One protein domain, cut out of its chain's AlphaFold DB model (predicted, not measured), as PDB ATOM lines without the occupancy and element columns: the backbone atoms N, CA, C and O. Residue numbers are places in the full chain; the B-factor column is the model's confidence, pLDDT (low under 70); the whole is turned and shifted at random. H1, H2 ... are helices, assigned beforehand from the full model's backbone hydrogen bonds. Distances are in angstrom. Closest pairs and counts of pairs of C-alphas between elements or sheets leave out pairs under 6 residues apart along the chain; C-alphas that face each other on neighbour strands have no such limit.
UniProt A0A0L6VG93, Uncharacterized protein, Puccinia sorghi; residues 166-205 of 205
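This is residues 166 to 205 of the 205 residues of an uncharacterized protein of Puccinia sorghi (UniProt A0A0L6VG93). What is seen first? A strung-out chain without a core: helix H2 and shorter helix H1 sit far apart on a long link, and a tail, residues 197 to 205, follows H2. What builds it? The printed part has 40 residues with two named helices, H1 then H2, and no named strand; it is all helix, though under half of the residues are in named elements. It is extended, with a radius of gyration of the C-alphas of 17.3 A and spans of 49 by 27 by 11 A.

Do the helices meet? H2, residues 187 to 196, and H1, residues 166 to 172, are apart. What stands free? Residues 182 to 205, of which 187 to 196 belong to H2. Are the helix backbones complete? In H1 and H2 every O i to N i+4 pair is within hydrogen-bond range.

Where is H2? It spans 14.4 A, ending at C-alpha 196, (23.033, 35.599, 8.307). And H1? It spans 9.9 A from C-alpha 166, (57.110, 45.676, 18.249).

How large is it? The C-alphas farthest apart, of Lys 177 and Lys 205, are 50.3 A apart. Any cut or long link? The printed part has no cut; the link H1 to H2, 14 residues, is long. Where is confidence low? pLDDT is under 70 at residues 179 and 199 to 205.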
ATOM      1  N   PHE A 166      58.219  45.148  19.041       94.00
ATOM      2  CA  PHE A 166      57.110  45.676  18.249       94.00
ATOM      3  C   PHE A 166      57.290  45.406  16.750       94.00
ATOM      4  O   PHE A 166      56.343  44.985  16.083       94.00
ATOM      5  N   PHE A 167      58.504  45.583  16.219       94.62
ATOM      6  CA  PHE A 167      58.817  45.211  14.838       94.62
ATOM      7  C   PHE A 167      58.656  43.710  14.595       94.62
ATOM      8  O   PHE A 167      58.074  43.327  13.584       94.62
ATOM      9  N   HIS A 168      59.108  42.864  15.520       95.75
ATOM     10  CA  HIS A 168      58.965  41.417  15.397       95.75
ATOM     11  C   HIS A 168      57.491  40.995  15.339       95.75
ATOM     12  O   HIS A 168      57.102  40.256  14.438       95.75
ATOM     13  N   ILE A 169      56.649  41.539  16.224       94.81
ATOM     14  CA  ILE A 169      55.197  41.304  16.207       94.81
ATOM     15  C   ILE A 169      54.586  41.788  14.887       94.81
ATOM     16  O   ILE A 169      53.808  41.067  14.266       94.81
ATOM     17  N   LYS A 170      54.975  42.979  14.411       90.56
ATOM     18  CA  LYS A 170      54.527  43.486  13.109       90.56
ATOM     19  C   LYS A 170      54.904  42.555  11.959       90.56
ATOM     20  O   LYS A 170      54.073  42.327  11.089       90.56
ATOM     21  N   ILE A 171      56.118  42.004  11.956       92.38
ATOM     22  CA  ILE A 171      56.562  41.037  10.943       92.38
ATOM     23  C   ILE A 171      55.741  39.748  11.033       92.38
ATOM     24  O   ILE A 171      55.246  39.290  10.004       92.38
ATOM     25  N   LEU A 172      55.538  39.205  12.240       92.38
ATOM     26  CA  LEU A 172      54.725  38.002  12.461       92.38
ATOM     27  C   LEU A 172      53.285  38.170  11.959       92.38
ATOM     28  O   LEU A 172      52.696  37.223  11.448       92.38
ATOM     29  N   TRP A 173      52.724  39.373  12.070       90.12
ATOM     30  CA  TRP A 173      51.385  39.694  11.570       90.12
ATOM     31  C   TRP A 173      51.357  40.154  10.107       90.12
ATOM     32  O   TRP A 173      50.303  40.538   9.608       90.12
ATOM     33  N   GLY A 174      52.495  40.155   9.406       89.38
ATOM     34  CA  GLY A 174      52.575  40.626   8.021       89.38
ATOM     35  C   GLY A 174      52.365  42.137   7.859       89.38
ATOM     36  O   GLY A 174      52.215  42.621   6.740       89.38
ATOM     37  N   LEU A 175      52.414  42.915   8.943       87.56
ATOM     38  CA  LEU A 175      52.238  44.375   8.978       87.56
ATOM     39  C   LEU A 175      53.527  45.138   8.632       87.56
ATOM     40  O   LEU A 175      53.828  46.185   9.211       87.56
ATOM     41  N   VAL A 176      54.322  44.588   7.714       81.62
ATOM     42  CA  VAL A 176      55.589  45.190   7.268       81.62
ATOM     43  C   VAL A 176      55.337  46.277   6.222       81.62
ATOM     44  O   VAL A 176      56.063  47.266   6.168       81.62
ATOM     45  N   LYS A 177      54.284  46.123   5.411       83.69
ATOM     46  CA  LYS A 177      53.852  47.125   4.428       83.69
ATOM     47  C   LYS A 177      52.747  47.986   5.038       83.69
ATOM     48  O   LYS A 177      51.903  47.462   5.761       83.69
ATOM     49  N   GLN A 178      52.754  49.284   4.731       71.25
ATOM     50  CA  GLN A 178      51.870  50.281   5.351       71.25
ATOM     51  C   GLN A 178      50.365  49.985   5.176       71.25
ATOM     52  O   GLN A 178      49.584  50.431   6.007       71.25
ATOM     53  N   ASP A 179      49.977  49.135   4.215       65.00
ATOM     54  CA  ASP A 179      48.573  48.965   3.807       65.00
ATOM     55  C   ASP A 179      48.091  47.505   3.715       65.00
ATOM     56  O   ASP A 179      47.135  47.205   3.003       65.00
ATOM     57  N   LEU A 180      48.744  46.561   4.407       74.50
ATOM     58  CA  LEU A 180      48.281  45.160   4.419       74.50
ATOM     59  C   LEU A 180      47.151  44.885   5.417       74.50
ATOM     60  O   LEU A 180      46.590  43.792   5.401       74.50
ATOM     61  N   VAL A 181      46.794  45.854   6.266       78.75
ATOM     62  CA  VAL A 181      45.589  45.739   7.092       78.75
ATOM     63  C   VAL A 181      44.382  45.913   6.169       78.75
ATOM     64  O   VAL A 181      44.243  46.978   5.562       78.75
ATOM     65  N   PRO A 182      43.496  44.911   6.049       79.94
ATOM     66  CA  PRO A 182      42.269  45.071   5.291       79.94
ATOM     67  C   PRO A 182      41.491  46.268   5.832       79.94
ATOM     68  O   PRO A 182      41.395  46.461   7.046       79.94
ATOM     69  N   LYS A 183      40.916  47.074   4.936       85.81
ATOM     70  CA  LYS A 183      40.009  48.140   5.362       85.81
ATOM     71  C   LYS A 183      38.897  47.521   6.215       85.81
ATOM     72  O   LYS A 183      38.358  46.485   5.812       85.81
ATOM     73  N   PRO A 184      38.543  48.134   7.357       88.31
ATOM     74  CA  PRO A 184      37.430  47.663   8.159       88.31
ATOM     75  C   PRO A 184      36.172  47.512   7.290       88.31
ATOM     76  O   PRO A 184      35.920  48.370   6.433       88.31
ATOM     77  N   PRO A 185      35.390  46.437   7.474       89.56
ATOM     78  CA  PRO A 185      34.145  46.267   6.743       89.56
ATOM     79  C   PRO A 185      33.174  47.407   7.075       89.56
ATOM     80  O   PRO A 185      33.174  47.954   8.179       89.56
ATOM     81  N   LYS A 186      32.332  47.775   6.105       93.56
ATOM     82  CA  LYS A 186      31.272  48.770   6.315       93.56
ATOM     83  C   LYS A 186      30.267  48.234   7.339       93.56
ATOM     84  O   LYS A 186      29.972  47.040   7.344       93.56
ATOM     85  N   LEU A 187      29.691  49.126   8.148       92.31
ATOM     86  CA  LEU A 187      28.731  48.757   9.198       92.31
ATOM     87  C   LEU A 187      27.538  47.953   8.657       92.31
ATOM     88  O   LEU A 187      27.157  46.960   9.262       92.31
ATOM     89  N   ASN A 188      27.014  48.314   7.482       90.25
ATOM     90  CA  ASN A 188      25.895  47.597   6.857       90.25
ATOM     91  C   ASN A 188      26.261  46.141   6.516       90.25
ATOM     92  O   ASN A 188      25.495  45.229   6.795       90.25
ATOM     93  N   THR A 189      27.468  45.904   5.987       89.25
ATOM     94  CA  THR A 189      27.966  44.552   5.676       89.25
ATOM     95  C   THR A 189      28.154  43.718   6.943       89.25
ATOM     96  O   THR A 189      27.910  42.515   6.949       89.25
ATOM     97  N   LEU A 190      28.569  44.357   8.039       91.25
ATOM     98  CA  LEU A 190      28.690  43.704   9.339       91.25
ATOM     99  C   LEU A 190      27.309  43.329   9.908       91.25
ATOM    100  O   LEU A 190      27.141  42.235  10.441       91.25
ATOM    101  N   GLN A 191      26.311  44.203   9.752       90.69
ATOM    102  CA  GLN A 191      24.928  43.925  10.146       90.69
ATOM    103  C   GLN A 191      24.338  42.754   9.347       90.69
ATOM    104  O   GLN A 191      23.749  41.850   9.934       90.69
ATOM    105  N   GLU A 192      24.541  42.727   8.029       90.44
ATOM    106  CA  GLU A 192      24.145  41.597   7.179       90.44
ATOM    107  C   GLU A 192      24.820  40.288   7.605       90.44
ATOM    108  O   GLU A 192      24.164  39.249   7.638       90.44
ATOM    109  N   PHE A 193      26.105  40.325   7.972       89.81
ATOM    110  CA  PHE A 193      26.823  39.157   8.491       89.81
ATOM    111  C   PHE A 193      26.192  38.622   9.786       89.81
ATOM    112  O   PHE A 193      25.932  37.424   9.890       89.81
ATOM    113  N   TYR A 194      25.889  39.497  10.749       90.88
ATOM    114  CA  TYR A 194      25.226  39.092  11.995       90.88
ATOM    115  C   TYR A 194      23.807  38.555  11.767       90.88
ATOM    116  O   TYR A 194      23.385  37.636  12.464       90.88
ATOM    117  N   ASN A 195      23.090  39.073  10.770       89.00
ATOM    118  CA  ASN A 195      21.757  38.586  10.415       89.00
ATOM    119  C   ASN A 195      21.784  37.220   9.707       89.00
ATOM    120  O   ASN A 195      20.816  36.472   9.806       89.00
ATOM    121  N   GLN A 196      22.866  36.891   8.990       86.12
ATOM    122  CA  GLN A 196      23.033  35.599   8.307       86.12
ATOM    123  C   GLN A 196      23.403  34.459   9.258       86.12
ATOM    124  O   GLN A 196      23.049  33.308   9.008       86.12
ATOM    125  N   PHE A 197      24.082  34.780  10.358       82.44
ATOM    126  CA  PHE A 197      24.391  33.837  11.425       82.44
ATOM    127  C   PHE A 197      23.682  34.267  12.710       82.44
ATOM    128  O   PHE A 197      24.354  34.678  13.664       82.44
ATOM    129  N   PRO A 198      22.338  34.170  12.781       77.94
ATOM    130  CA  PRO A 198      21.690  34.253  14.074       77.94
ATOM    131  C   PRO A 198      22.325  33.158  14.927       77.94
ATOM    132  O   PRO A 198      22.454  32.016  14.476       77.94
ATOM    133  N   HIS A 199      22.804  33.517  16.118       67.81
ATOM    134  CA  HIS A 199      23.307  32.549  17.080       67.81
ATOM    135  C   HIS A 199      22.224  31.481  17.258       67.81
ATOM    136  O   HIS A 199      21.259  31.683  17.993       67.81
ATOM    137  N   ASN A 200      22.384  30.339  16.587       63.03
ATOM    138  CA  ASN A 200      21.717  29.115  16.972       63.03
ATOM    139  C   ASN A 200      22.345  28.753  18.311       63.03
ATOM    140  O   ASN A 200      23.337  28.028  18.398       63.03
ATOM    141  N   VAL A 201      21.795  29.350  19.366       62.91
ATOM    142  CA  VAL A 201      21.884  28.836  20.717       62.91
ATOM    143  C   VAL A 201      21.221  27.470  20.626       62.91
ATOM    144  O   VAL A 201      20.002  27.344  20.730       62.91
ATOM    145  N   ILE A 202      22.018  26.442  20.345       59.94
ATOM    146  CA  ILE A 202      21.619  25.057  20.554       59.94
ATOM    147  C   ILE A 202      21.549  24.903  22.074       59.94
ATOM    148  O   ILE A 202      22.488  24.463  22.731       59.94
ATOM    149  N   LEU A 203      20.439  25.372  22.640       60.72
ATOM    150  CA  LEU A 203      19.996  25.028  23.976       60.72
ATOM    151  C   LEU A 203      19.335  23.650  23.850       60.72
ATOM    152  O   LEU A 203      18.111  23.523  23.802       60.72
ATOM    153  N   THR A 204      20.144  22.607  23.687       61.00
ATOM    154  CA  THR A 204      19.663  21.242  23.901       61.00
ATOM    155  C   THR A 204      19.463  21.050  25.398       61.00
ATOM    156  O   THR A 204      20.403  21.214  26.174       61.00
ATOM    157  N   LYS A 205      18.196  20.800  25.742       60.56
ATOM    158  CA  LYS A 205      17.665  20.416  27.053       60.56
ATOM    159  C   LYS A 205      18.352  19.186  27.635       60.56
ATOM    160  O   LYS A 205      18.787  18.333  26.831       60.56
TER     161      LYS A 205